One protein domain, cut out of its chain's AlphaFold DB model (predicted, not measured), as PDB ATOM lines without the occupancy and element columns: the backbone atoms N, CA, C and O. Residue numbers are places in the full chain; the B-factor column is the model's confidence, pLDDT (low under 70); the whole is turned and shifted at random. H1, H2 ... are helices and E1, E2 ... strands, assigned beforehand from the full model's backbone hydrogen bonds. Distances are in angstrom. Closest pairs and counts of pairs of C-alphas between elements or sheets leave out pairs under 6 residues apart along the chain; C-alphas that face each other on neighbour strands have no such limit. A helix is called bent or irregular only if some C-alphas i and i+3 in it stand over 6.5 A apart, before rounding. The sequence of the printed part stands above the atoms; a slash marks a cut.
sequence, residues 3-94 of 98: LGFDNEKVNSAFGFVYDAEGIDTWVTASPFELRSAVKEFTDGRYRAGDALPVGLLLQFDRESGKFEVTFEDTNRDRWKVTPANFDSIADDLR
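Overview. This is residues 3 to 94 of the 98 residues of an uncharacterized protein of Brevibacterium casei S18 (UniProt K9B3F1). Look for one strongly twisted sheet of five strands, with H1 packed across one face over E2 and E1 and the short H2 on the opposite face near E2 and E3. The long, bent strand E2 joins the two parts of the sheet, pairing with E1 by its first part and with E3 by its second, and residues 44 to 50 stick out as a free loop. The printed part has 92 residues, with two named helices and five named strands in the order E1, E2, E3, H1, E4, E5, H2; the sheet runs E3, E2, E1, E4, E5, all antiparallel, and the class is mixed, helices and strands. It is compact, with a radius of gyration of the C-alphas of 13.9 A and spans of 44 by 33 by 21 A.

Along the chain. Find C-alpha 3 at (49.769, -40.383, -33.446); there E1 begins, residues 3 to 6, 10.2 A. Next come E2, residues 9 to 18, 27.1 A, which bends by 51 degrees at residue 12, and E3, residues 23 to 28, 14.3 A. From C-alpha 31 at (57.685, -38.869, -32.915) H1 runs through residues 31 to 43, 17.1 A; it is irregular, with C-alphas 33 and 36 7.0 A apart. Then read E4, residues 55 to 60, 16.4 A, and E5, residues 67 to 72, 16.7 A. H2, residues 86 to 92, 10.0 A, ends at C-alpha 92 at (39.584, -48.344, -41.367).

Arrangement. Start at the sheet, where E1, E2 and E3 form a meander, each strand the antiparallel neighbour of the one before. In the hairpin E1 and E2, N 11 and O 4 are 2.9 A apart, within hydrogen-bond range; in the hairpin E2 and E3, N 17 and O 25 are at 2.8 A. On the other side of E1, N 3 and O 56 of E4 are at 2.8 A, and in the hairpin E4 and E5, N 57 and O 70 are at 2.8 A. H1 is on the sheet at a height of 8.7 A, across the strands at 76 degrees to E2 on the local plane; its closest C-alphas to E2 are those of Asn 11 and Pro 31, 5.4 A. H2 is on the opposite face at a height of 9.6 A, only just over E3 and E2 with 3 C-alphas on each; the C-alphas of Phe 16 and Ala 90, the closest of E2 and H2, are 6.8 A apart. H1 and H2 are apart. In H2 every O i to N i+4 pair is within hydrogen-bond range, in H1 7 of 9.

Size, cuts and confidence. The two farthest C-alphas, those of Glu 21 and Gly 49, are 43.9 A apart. The printed part has no cut. The links H1 to E4 and E5 to H2 are long. The mean pLDDT of the printed part is 93.7, and no printed residue is under 70.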
ATOM      1  N   LEU A   3      48.815 -40.814 -34.461       97.19
ATOM      2  CA  LEU A   3      49.769 -40.383 -33.446       97.19
ATOM      3  C   LEU A   3      49.393 -41.040 -32.117       97.19
ATOM      4  O   LEU A   3      48.297 -40.809 -31.611       97.19
ATOM      5  N   GLY A   4      50.284 -41.852 -31.552       96.50
ATOM      6  CA  GLY A   4      50.078 -42.476 -30.244       96.50
ATOM      7  C   GLY A   4      50.715 -41.666 -29.122       96.50
ATOM      8  O   GLY A   4      51.793 -41.093 -29.306       96.50
ATOM      9  N   PHE A   5      50.056 -41.632 -27.963       94.69
ATOM     10  CA  PHE A   5      50.545 -40.937 -26.774       94.69
ATOM     11  C   PHE A   5      50.954 -41.924 -25.680       94.69
ATOM     12  O   PHE A   5      50.222 -42.850 -25.315       94.69
ATOM     13  N   ASP A   6      52.113 -41.675 -25.082       90.69
ATOM     14  CA  ASP A   6      52.559 -42.324 -23.856       90.69
ATOM     15  C   ASP A   6      53.155 -41.282 -22.914       90.69
ATOM     16  O   ASP A   6      53.928 -40.423 -23.338       90.69
ATOM     17  N   ASN A   7      52.750 -41.333 -21.643       85.50
ATOM     18  CA  ASN A   7      53.075 -40.317 -20.637       85.50
ATOM     19  C   ASN A   7      52.939 -38.879 -21.182       85.50
ATOM     20  O   ASN A   7      53.888 -38.094 -21.124       85.50
ATOM     21  N   GLU A   8      51.774 -38.576 -21.776       84.00
ATOM     22  CA  GLU A   8      51.404 -37.256 -22.326       84.00
ATOM     23  C   GLU A   8      52.280 -36.761 -23.490       84.00
ATOM     24  O   GLU A   8      52.245 -35.592 -23.868       84.00
ATOM     25  N   LYS A   9      53.080 -37.642 -24.095       90.62
ATOM     26  CA  LYS A   9      53.955 -37.304 -25.218       90.62
ATOM     27  C   LYS A   9      53.656 -38.204 -26.394       90.62
ATOM     28  O   LYS A   9      53.475 -39.408 -26.227       90.62
ATOM     29  N   VAL A  10      53.714 -37.636 -27.595       94.69
ATOM     30  CA  VAL A  10      53.705 -38.453 -28.806       94.69
ATOM     31  C   VAL A  10      54.907 -39.407 -28.785       94.69
ATOM     32  O   VAL A  10      56.061 -38.997 -28.580       94.69
ATOM     33  N   ASN A  11      54.621 -40.698 -28.933       94.50
ATOM     34  CA  ASN A  11      55.604 -41.779 -28.866       94.50
ATOM     35  C   ASN A  11      55.602 -42.668 -30.116       94.50
ATOM     36  O   ASN A  11      56.554 -43.417 -30.323       94.50
ATOM     37  N   SER A  12      54.579 -42.560 -30.959       95.50
ATOM     38  CA  SER A  12      54.479 -43.249 -32.239       95.50
ATOM     39  C   SER A  12      53.786 -42.353 -33.261       95.50
ATOM     40  O   SER A  12      52.931 -41.539 -32.910       95.50
ATOM     41  N   ALA A  13      54.189 -42.484 -34.522       97.12
ATOM     42  CA  ALA A  13      53.576 -41.782 -35.638       97.12
ATOM     43  C   ALA A  13      53.698 -42.635 -36.903       97.12
ATOM     44  O   ALA A  13      54.798 -42.860 -37.414       97.12
ATOM     45  N   PHE A  14      52.566 -43.127 -37.393       96.75
ATOM     46  CA  PHE A  14      52.497 -43.950 -38.599       96.75
ATOM     47  C   PHE A  14      51.228 -43.642 -39.385       96.75
ATOM     48  O   PHE A  14      50.299 -43.015 -38.887       96.75
ATOM     49  N   GLY A  15      51.148 -44.079 -40.628       96.00
ATOM     50  CA  GLY A  15      49.916 -43.983 -41.384       96.00
ATOM     51  C   GLY A  15      50.061 -44.538 -42.779       96.00
ATOM     52  O   GLY A  15      51.017 -45.241 -43.093       96.00
ATOM     53  N   PHE A  16      49.102 -44.155 -43.603       95.81
ATOM     54  CA  PHE A  16      48.969 -44.599 -44.974       95.81
ATOM     55  C   PHE A  16      48.727 -43.385 -45.860       95.81
ATOM     56  O   PHE A  16      48.091 -42.411 -45.438       95.81
ATOM     57  N   VAL A  17      49.274 -43.451 -47.063       95.50
ATOM     58  CA  VAL A  17      48.954 -42.579 -48.186       95.50
ATOM     59  C   VAL A  17      48.007 -43.361 -49.079       95.50
ATOM     60  O   VAL A  17      48.232 -44.548 -49.318       95.50
ATOM     61  N   TYR A  18      46.954 -42.696 -49.540       93.94
ATOM     62  CA  TYR A  18      45.935 -43.301 -50.382       93.94
ATOM     63  C   TYR A  18      45.867 -42.582 -51.724       93.94
ATOM     64  O   TYR A  18      46.004 -41.358 -51.774       93.94
ATOM     65  N   ASP A  19      45.612 -43.349 -52.775       91.31
ATOM     66  CA  ASP A  19      45.286 -42.881 -54.116       91.31
ATOM     67  C   ASP A  19      43.857 -43.320 -54.509       91.31
ATOM     68  O   ASP A  19      43.020 -43.659 -53.656       91.31
ATOM     69  N   ALA A  20      43.541 -43.247 -55.804       87.31
ATOM     70  CA  ALA A  20      42.240 -43.656 -56.319       87.31
ATOM     71  C   ALA A  20      42.019 -45.175 -56.197       87.31
ATOM     72  O   ALA A  20      40.882 -45.614 -55.996       87.31
ATOM     73  N   GLU A  21      43.085 -45.973 -56.290       87.06
ATOM     74  CA  GLU A  21      43.054 -47.431 -56.251       87.06
ATOM     75  C   GLU A  21      43.060 -48.009 -54.827       87.06
ATOM     76  O   GLU A  21      42.553 -49.114 -54.621       87.06
ATOM     77  N   GLY A  22      43.569 -47.284 -53.831       87.56
ATOM     78  CA  GLY A  22      43.611 -47.744 -52.446       87.56
ATOM     79  C   GLY A  22      44.808 -47.192 -51.688       87.56
ATOM     80  O   GLY A  22      45.030 -45.986 -51.667       87.56
ATOM     81  N   ILE A  23      45.533 -48.062 -50.988       92.25
ATOM     82  CA  ILE A  23      46.763 -47.696 -50.278       92.25
ATOM     83  C   ILE A  23      47.899 -47.624 -51.302       92.25
ATOM     84  O   ILE A  23      48.271 -48.647 -51.870       92.25
ATOM     85  N   ASP A  24      48.487 -46.443 -51.470       92.62
ATOM     86  CA  ASP A  24      49.708 -46.255 -52.260       92.62
ATOM     87  C   ASP A  24      50.929 -46.705 -51.445       92.62
ATOM     88  O   ASP A  24      51.708 -47.573 -51.845       92.62
ATOM     89  N   THR A  25      51.081 -46.158 -50.233       94.06
ATOM     90  CA  THR A  25      52.223 -46.488 -49.376       94.06
ATOM     91  C   THR A  25      51.949 -46.300 -47.888       94.06
ATOM     92  O   THR A  25      51.050 -45.575 -47.464       94.06
ATOM     93  N   TRP A  26      52.779 -46.943 -47.073       93.69
ATOM     94  CA  TRP A  26      52.830 -46.764 -45.629       93.69
ATOM     95  C   TRP A  26      53.887 -45.720 -45.278       93.69
ATOM     96  O   TRP A  26      54.950 -45.632 -45.893       93.69
ATOM     97  N   VAL A  27      53.598 -44.920 -44.259       94.31
ATOM     98  CA  VAL A  27      54.473 -43.832 -43.829       94.31
ATOM     99  C   VAL A  27      54.703 -43.888 -42.334       94.31
ATOM    100  O   VAL A  27      53.826 -44.250 -41.551       94.31
ATOM    101  N   THR A  28      55.898 -43.480 -41.928       96.12
ATOM    102  CA  THR A  28      56.231 -43.215 -40.532       96.12
ATOM    103  C   THR A  28      56.839 -41.827 -40.425       96.12
ATOM    104  O   THR A  28      57.416 -41.311 -41.382       96.12
ATOM    105  N   ALA A  29      56.678 -41.209 -39.264       95.19
ATOM    106  CA  ALA A  29      57.335 -39.956 -38.931       95.19
ATOM    107  C   ALA A  29      58.057 -40.123 -37.597       95.19
ATOM    108  O   ALA A  29      57.646 -40.924 -36.756       95.19
ATOM    109  N   SER A  30      59.129 -39.363 -37.386       96.00
ATOM    110  CA  SER A  30      59.812 -39.354 -36.096       96.00
ATOM    111  C   SER A  30      58.897 -38.728 -35.038       96.00
ATOM    112  O   SER A  30      58.596 -37.534 -35.128       96.00
ATOM    113  N   PRO A  31      58.488 -39.460 -33.982       95.00
ATOM    114  CA  PRO A  31      57.685 -38.869 -32.915       95.00
ATOM    115  C   PRO A  31      58.430 -37.722 -32.233       95.00
ATOM    116  O   PRO A  31      57.817 -36.750 -31.814       95.00
ATOM    117  N   PHE A  32      59.765 -37.805 -32.149       94.94
ATOM    118  CA  PHE A  32      60.586 -36.760 -31.545       94.94
ATOM    119  C   PHE A  32      60.471 -35.428 -32.289       94.94
ATOM    120  O   PHE A  32      60.327 -34.393 -31.644       94.94
ATOM    121  N   GLU A  33      60.483 -35.458 -33.622       96.12
ATOM    122  CA  GLU A  33      60.343 -34.256 -34.454       96.12
ATOM    123  C   GLU A  33      58.933 -33.664 -34.359       96.12
ATOM    124  O   GLU A  33      58.764 -32.446 -34.386       96.12
ATOM    125  N   LEU A  34      57.923 -34.513 -34.159       95.00
ATOM    126  CA  LEU A  34      56.532 -34.086 -34.013       95.00
ATOM    127  C   LEU A  34      56.199 -33.523 -32.626       95.00
ATOM    128  O   LEU A  34      55.207 -32.810 -32.494       95.00
ATOM    129  N   ARG A  35      56.999 -33.805 -31.588       93.75
ATOM    130  CA  ARG A  35      56.679 -33.433 -30.195       93.75
ATOM    131  C   ARG A  35      56.335 -31.965 -30.020       93.75
ATOM    132  O   ARG A  35      55.360 -31.674 -29.342       93.75
ATOM    133  N   SER A  36      57.120 -31.061 -30.600       94.56
ATOM    134  CA  SER A  36      56.900 -29.624 -30.419       94.56
ATOM    135  C   SER A  36      55.577 -29.181 -31.042       94.56
ATOM    136  O   SER A  36      54.773 -28.554 -30.360       94.56
ATOM    137  N   ALA A  37      55.318 -29.578 -32.291       95.31
ATOM    138  CA  ALA A  37      54.091 -29.225 -33.002       95.31
ATOM    139  C   ALA A  37      52.845 -29.854 -32.358       95.31
ATOM    140  O   ALA A  37      51.831 -29.188 -32.165       95.31
ATOM    141  N   VAL A  38      52.927 -31.131 -31.967       94.69
ATOM    142  CA  VAL A  38      51.826 -31.821 -31.280       94.69
ATOM    143  C   VAL A  38      51.564 -31.189 -29.917       94.69
ATOM    144  O   VAL A  38      50.405 -30.983 -29.568       94.69
ATOM    145  N   LYS A  39      52.616 -30.831 -29.168       93.31
ATOM    146  CA  LYS A  39      52.470 -30.151 -27.881       93.31
ATOM    147  C   LYS A  39      51.780 -28.798 -28.046       93.31
ATOM    148  O   LYS A  39      50.852 -28.516 -27.302       93.31
ATOM    149  N   GLU A  40      52.204 -27.988 -29.014       95.12
ATOM    150  CA  GLU A  40      51.577 -26.695 -29.309       95.12
ATOM    151  C   GLU A  40      50.086 -26.857 -29.635       95.12
ATOM    152  O   GLU A  40      49.243 -26.162 -29.067       95.12
ATOM    153  N   PHE A  41      49.746 -27.841 -30.474       94.44
ATOM    154  CA  PHE A  41      48.359 -28.173 -30.787       94.44
ATOM    155  C   PHE A  41      47.555 -28.572 -29.539       94.44
ATOM    156  O   PHE A  41      46.438 -28.091 -29.342       94.44
ATOM    157  N   THR A  42      48.109 -29.429 -28.673       93.75
ATOM    158  CA  THR A  42      47.419 -29.857 -27.450       93.75
ATOM    159  C   THR A  42      47.324 -28.750 -26.404       93.75
ATOM    160  O   THR A  42      46.276 -28.623 -25.782       93.75
ATOM    161  N   ASP A  43      48.348 -27.908 -26.244       93.75
ATOM    162  CA  ASP A  43      48.345 -26.781 -25.299       93.75
ATOM    163  C   ASP A  43      47.268 -25.741 -25.663       93.75
ATOM    164  O   ASP A  43      46.702 -25.087 -24.789       93.75
ATOM    165  N   GLY A  44      46.956 -25.594 -26.956       94.06
ATOM    166  CA  GLY A  44      45.868 -24.735 -27.427       94.06
ATOM    167  C   GLY A  44      44.463 -25.291 -27.158       94.06
ATOM    168  O   GLY A  44      43.483 -24.557 -27.280       94.06
ATOM    169  N   ARG A  45      44.347 -26.579 -26.802       94.19
ATOM    170  CA  ARG A  45      43.066 -27.285 -26.648       94.19
ATOM    171  C   ARG A  45      42.786 -27.760 -25.223       94.19
ATOM    172  O   ARG A  45      41.625 -27.754 -24.815       94.19
ATOM    173  N   TYR A  46      43.817 -28.155 -24.489       93.56
ATOM    174  CA  TYR A  46      43.733 -28.722 -23.146       93.56
ATOM    175  C   TYR A  46      44.393 -27.783 -22.138       93.56
ATOM    176  O   TYR A  46      45.407 -27.147 -22.425       93.56
ATOM    177  N   ARG A  47      43.817 -27.679 -20.940       92.69
ATOM    178  CA  ARG A  47      44.412 -26.906 -19.846       92.69
ATOM    179  C   ARG A  47      45.491 -27.727 -19.155       92.69
ATOM    180  O   ARG A  47      45.515 -28.952 -19.215       92.69
ATOM    181  N   ALA A  48      46.372 -27.040 -18.433       88.25
ATOM    182  CA  ALA A  48      47.355 -27.707 -17.591       88.25
ATOM    183  C   ALA A  48      46.658 -28.626 -16.567       88.25
ATOM    184  O   ALA A  48      45.847 -28.157 -15.769       88.25
ATOM    185  N   GLY A  49      47.006 -29.914 -16.593       87.44
ATOM    186  CA  GLY A  49      46.429 -30.949 -15.729       87.44
ATOM    187  C   GLY A  49      45.237 -31.701 -16.328       87.44
ATOM    188  O   GLY A  49      44.801 -32.679 -15.723       87.44
ATOM    189  N   ASP A  50      44.731 -31.292 -17.495       92.75
ATOM    190  CA  ASP A  50      43.753 -32.091 -18.233       92.75
ATOM    191  C   ASP A  50      44.430 -33.348 -18.796       92.75
ATOM    192  O   ASP A  50      45.568 -33.303 -19.268       92.75
ATOM    193  N   ALA A  51      43.716 -34.474 -18.776       91.75
ATOM    194  CA  ALA A  51      44.196 -35.692 -19.413       91.75
ATOM    195  C   ALA A  51      44.257 -35.501 -20.936       91.75
ATOM    196  O   ALA A  51      43.272 -35.100 -21.558       91.75
ATOM    197  N   LEU A  52      45.409 -35.814 -21.533       94.00
ATOM    198  CA  LEU A  52      45.557 -35.851 -22.986       94.00
ATOM    199  C   LEU A  52      44.933 -37.126 -23.581       94.00
ATOM    200  O   LEU A  52      44.892 -38.159 -22.904       94.00
ATOM    201  N   PRO A  53      44.515 -37.086 -24.859       95.06
ATOM    202  CA  PRO A  53      44.072 -38.274 -25.580       95.06
ATOM    203  C   PRO A  53      45.177 -39.336 -25.620       95.06
ATOM    204  O   PRO A  53      46.371 -39.027 -25.646       95.06
ATOM    205  N   VAL A  54      44.783 -40.608 -25.680       95.75
ATOM    206  CA  VAL A  54      45.715 -41.729 -25.874       95.75
ATOM    207  C   VAL A  54      46.144 -41.886 -27.335       95.75
ATOM    208  O   VAL A  54      47.175 -42.507 -27.607       95.75
ATOM    209  N   GLY A  55      45.400 -41.292 -28.273       96.69
ATOM    210  CA  GLY A  55      45.773 -41.230 -29.679       96.69
ATOM    211  C   GLY A  55      45.052 -40.134 -30.462       96.69
ATOM    212  O   GLY A  55      43.967 -39.689 -30.094       96.69
ATOM    213  N   LEU A  56      45.647 -39.737 -31.587       96.75
ATOM    214  CA  LEU A  56      45.030 -38.881 -32.601       96.75
ATOM    215  C   LEU A  56      45.081 -39.551 -33.975       96.75
ATOM    216  O   LEU A  56      46.108 -40.119 -34.340       96.75
ATOM    217  N   LEU A  57      44.019 -39.413 -34.763       97.12
ATOM    218  CA  LEU A  57      44.008 -39.719 -36.190       97.12
ATOM    219  C   LEU A  57      43.876 -38.409 -36.963       97.12
ATOM    220  O   LEU A  57      42.836 -37.764 -36.926       97.12
ATOM    221  N   LEU A  58      44.945 -38.037 -37.661       95.44
ATOM    222  CA  LEU A  58      44.993 -36.929 -38.604       95.44
ATOM    223  C   LEU A  58      44.733 -37.455 -40.019       95.44
ATOM    224  O   LEU A  58      45.537 -38.227 -40.551       95.44
ATOM    225  N   GLN A  59      43.648 -37.016 -40.640       95.56
ATOM    226  CA  GLN A  59      43.356 -37.246 -42.053       95.56
ATOM    227  C   GLN A  59      43.581 -35.942 -42.815       95.56
ATOM    228  O   GLN A  59      43.193 -34.879 -42.342       95.56
ATOM    229  N   PHE A  60      44.253 -36.012 -43.962       94.38
ATOM    230  CA  PHE A  60      44.607 -34.841 -44.763       94.38
ATOM    231  C   PHE A  60      44.403 -35.136 -46.246       94.38
ATOM    232  O   PHE A  60      44.960 -36.105 -46.761       94.38
ATOM    233  N   ASP A  61      43.617 -34.295 -46.909       93.75
ATOM    234  CA  ASP A  61      43.477 -34.264 -48.358       93.75
ATOM    235  C   ASP A  61      44.462 -33.243 -48.921       93.75
ATOM    236  O   ASP A  61      44.387 -32.044 -48.643       93.75
ATOM    237  N   ARG A  62      45.393 -33.724 -49.742       90.31
ATOM    238  CA  ARG A  62      46.420 -32.885 -50.349       90.31
ATOM    239  C   ARG A  62      45.868 -31.961 -51.435       90.31
ATOM    240  O   ARG A  62      46.445 -30.894 -51.638       90.31
ATOM    241  N   GLU A  63      44.816 -32.360 -52.146       91.69
ATOM    242  CA  GLU A  63      44.270 -31.579 -53.260       91.69
ATOM    243  C   GLU A  63      43.459 -30.392 -52.750       91.69
ATOM    244  O   GLU A  63      43.681 -29.256 -53.170       91.69
ATOM    245  N   SER A  64      42.544 -30.645 -51.812       93.00
ATOM    246  CA  SER A  64      41.696 -29.595 -51.239       93.00
ATOM    247  C   SER A  64      42.331 -28.867 -50.052       93.00
ATOM    248  O   SER A  64      41.881 -27.783 -49.681       93.00
ATOM    249  N   GLY A  65      43.358 -29.452 -49.429       92.56
ATOM    250  CA  GLY A  65      43.942 -28.967 -48.181       92.56
ATOM    251  C   GLY A  65      43.060 -29.210 -46.949       92.56
ATOM    252  O   GLY A  65      43.402 -28.737 -45.862       92.56
ATOM    253  N   LYS A  66      41.930 -29.920 -47.091       94.25
ATOM    254  CA  LYS A  66      41.070 -30.297 -45.963       94.25
ATOM    255  C   LYS A  66      41.834 -31.217 -45.015       94.25
ATOM    256  O   LYS A  66      42.582 -32.097 -45.437       94.25
ATOM    257  N   PHE A  67      41.602 -31.042 -43.720       94.19
ATOM    258  CA  PHE A  67      42.086 -31.974 -42.714       94.19
ATOM    259  C   PHE A  67      41.037 -32.207 -41.638       94.19
ATOM    260  O   PHE A  67      40.226 -31.330 -41.342       94.19
ATOM    261  N   GLU A  68      41.109 -33.379 -41.024       94.69
ATOM    262  CA  GLU A  68      40.310 -33.749 -39.868       94.69
ATOM    263  C   GLU A  68      41.201 -34.383 -38.801       94.69
ATOM    264  O   GLU A  68      42.170 -35.083 -39.108       94.69
ATOM    265  N   VAL A  69      40.874 -34.117 -37.536       95.06
ATOM    266  CA  VAL A  69      41.535 -34.727 -36.383       95.06
ATOM    267  C   VAL A  69      40.491 -35.443 -35.537       95.06
ATOM    268  O   VAL A  69      39.662 -34.804 -34.890       95.06
ATOM    269  N   THR A  70      40.572 -36.770 -35.501       96.06
ATOM    270  CA  THR A  70      39.800 -37.611 -34.582       96.06
ATOM    271  C   THR A  70      40.622 -37.900 -33.326       96.06
ATOM    272  O   THR A  70      41.803 -38.238 -33.411       96.06
ATOM    273  N   PHE A  71      39.985 -37.798 -32.161       95.69
ATOM    274  CA  PHE A  71      40.595 -38.025 -30.851       95.69
ATOM    275  C   PHE A  71      40.173 -39.391 -30.299       95.69
ATOM    276  O   PHE A  71      39.021 -39.799 -30.452       95.69
ATOM    277  N   GLU A  72      41.106 -40.093 -29.660       96.56
ATOM    278  CA  GLU A  72      40.833 -41.295 -28.876       96.56
ATOM    279  C   GLU A  72      41.340 -41.092 -27.451       96.56
ATOM    280  O   GLU A  72      42.538 -40.905 -27.243       96.56
ATOM    281  N   ASP A  73      40.439 -41.157 -26.477       95.19
ATOM    282  CA  ASP A  73      40.733 -40.810 -25.083       95.19
ATOM    283  C   ASP A  73      40.974 -42.036 -24.194       95.19
ATOM    284  O   ASP A  73      41.548 -41.914 -23.113       95.19
ATOM    285  N   THR A  74      40.549 -43.232 -24.621       94.81
ATOM    286  CA  THR A  74      40.460 -44.401 -23.728       94.81
ATOM    287  C   THR A  74      41.107 -45.663 -24.286       94.81
ATOM    288  O   THR A  74      41.826 -46.363 -23.567       94.81
ATOM    289  N   ASN A  75      40.890 -45.972 -25.563       95.56
ATOM    290  CA  ASN A  75      41.318 -47.222 -26.170       95.56
ATOM    291  C   ASN A  75      42.679 -47.077 -26.863       95.56
ATOM    292  O   ASN A  75      42.768 -46.751 -28.047       95.56
ATOM    293  N   ARG A  76      43.749 -47.405 -26.133       91.44
ATOM    294  CA  ARG A  76      45.133 -47.413 -26.650       91.44
ATOM    295  C   ARG A  76      45.354 -48.374 -27.818       91.44
ATOM    296  O   ARG A  76      46.288 -48.175 -28.589       91.44
ATOM    297  N   ASP A  77      44.524 -49.407 -27.945       92.81
ATOM    298  CA  ASP A  77      44.660 -50.422 -28.986       92.81
ATOM    299  C   ASP A  77      43.788 -50.128 -30.223       92.81
ATOM    300  O   ASP A  77      43.893 -50.858 -31.206       92.81
ATOM    301  N   ARG A  78      42.978 -49.051 -30.225       95.25
ATOM    302  CA  ARG A  78      42.024 -48.733 -31.309       95.25
ATOM    303  C   ARG A  78      42.647 -48.772 -32.705       95.25
ATOM    304  O   ARG A  78      42.028 -49.287 -33.625       95.25
ATOM    305  N   TRP A  79      43.857 -48.240 -32.855       95.88
ATOM    306  CA  TRP A  79      44.568 -48.189 -34.139       95.88
ATOM    307  C   TRP A  79      45.839 -49.033 -34.154       95.88
ATOM    308  O   TRP A  79      46.747 -48.796 -34.944       95.88
ATOM    309  N   LYS A  80      45.962 -50.002 -33.250       93.19
ATOM    310  CA  LYS A  80      47.171 -50.812 -33.165       93.19
ATOM    311  C   LYS A  80      47.311 -51.713 -34.385       93.19
ATOM    312  O   LYS A  80      46.493 -52.602 -34.622       93.19
ATOM    313  N   VAL A  81      48.407 -51.520 -35.108       91.88
ATOM    314  CA  VAL A  81      48.773 -52.342 -36.258       91.88
ATOM    315  C   VAL A  81      49.565 -53.563 -35.796       91.88
ATOM    316  O   VAL A  81      50.524 -53.468 -35.029       91.88
ATOM    317  N   THR A  82      49.169 -54.722 -36.297       92.56
ATOM    318  CA  THR A  82      49.827 -56.018 -36.156       92.56
ATOM    319  C   THR A  82      49.874 -56.686 -37.532       92.56
ATOM    320  O   THR A  82      49.075 -56.343 -38.402       92.56
ATOM    321  N   PRO A  83      50.738 -57.690 -37.747       92.94
ATOM    322  CA  PRO A  83      50.745 -58.425 -39.011       92.94
ATOM    323  C   PRO A  83      49.393 -59.060 -39.373       92.94
ATOM    324  O   PRO A  83      49.113 -59.255 -40.547       92.94
ATOM    325  N   ALA A  84      48.553 -59.381 -38.382       95.94
ATOM    326  CA  ALA A  84      47.279 -60.062 -38.598       95.94
ATOM    327  C   ALA A  84      46.108 -59.124 -38.949       95.94
ATOM    328  O   ALA A  84      45.082 -59.608 -39.410       95.94
ATOM    329  N   ASN A  85      46.233 -57.813 -38.708       94.31
ATOM    330  CA  ASN A  85      45.157 -56.832 -38.923       94.31
ATOM    331  C   ASN A  85      45.596 -55.631 -39.776       94.31
ATOM    332  O   ASN A  85      44.923 -54.601 -39.772       94.31
ATOM    333  N   PHE A  86      46.739 -55.740 -40.457       91.62
ATOM    334  CA  PHE A  86      47.326 -54.640 -41.215       91.62
ATOM    335  C   PHE A  86      46.359 -54.096 -42.272       91.62
ATOM    336  O   PHE A  86      46.045 -52.910 -42.233       91.62
ATOM    337  N   ASP A  87      45.835 -54.971 -43.137       91.69
ATOM    338  CA  ASP A  87      44.945 -54.571 -44.234       91.69
ATOM    339  C   ASP A  87      43.654 -53.939 -43.699       91.69
ATOM    340  O   ASP A  87      43.276 -52.848 -44.111       91.69
ATOM    341  N   SER A  88      43.032 -54.558 -42.689       94.06
ATOM    342  CA  SER A  88      41.804 -54.028 -42.086       94.06
ATOM    343  C   SER A  88      42.006 -52.666 -41.422       94.06
ATOM    344  O   SER A  88      41.164 -51.791 -41.559       94.06
ATOM    345  N   ILE A  89      43.127 -52.458 -40.714       94.62
ATOM    346  CA  ILE A  89      43.408 -51.157 -40.091       94.62
ATOM    347  C   ILE A  89      43.703 -50.104 -41.157       94.62
ATOM    348  O   ILE A  89      43.341 -48.944 -40.980       94.62
ATOM    349  N   ALA A  90      44.366 -50.472 -42.248       92.75
ATOM    350  CA  ALA A  90      44.601 -49.539 -43.335       92.75
ATOM    351  C   ALA A  90      43.280 -49.115 -44.001       92.75
ATOM    352  O   ALA A  90      43.068 -47.926 -44.212       92.75
ATOM    353  N   ASP A  91      42.343 -50.037 -44.217       92.62
ATOM    354  CA  ASP A  91      41.007 -49.685 -44.712       92.62
ATOM    355  C   ASP A  91      40.235 -48.793 -43.722       92.62
ATOM    356  O   ASP A  91      39.689 -47.761 -44.120       92.62
ATOM    357  N   ASP A  92      40.254 -49.121 -42.425       92.75
ATOM    358  CA  ASP A  92      39.584 -48.344 -41.367       92.75
ATOM    359  C   ASP A  92      40.136 -46.916 -41.224       92.75
ATOM    360  O   ASP A  92      39.447 -46.004 -40.762       92.75
ATOM    361  N   LEU A  93      41.406 -46.709 -41.578       94.12
ATOM    362  CA  LEU A  93      42.080 -45.415 -41.493       94.12
ATOM    363  C   LEU A  93      41.965 -44.594 -42.781       94.12
ATOM    364  O   LEU A  93      42.546 -43.498 -42.843       94.12
ATOM    365  N   ARG A  94      41.257 -45.093 -43.802       91.75
ATOM    366  CA  ARG A  94      41.050 -44.372 -45.057       91.75
ATOM    367  C   ARG A  94      40.292 -43.062 -44.798       91.75
ATOM    368  O   ARG A  94      39.284 -43.070 -44.095       91.75
TER     369      ARG A  94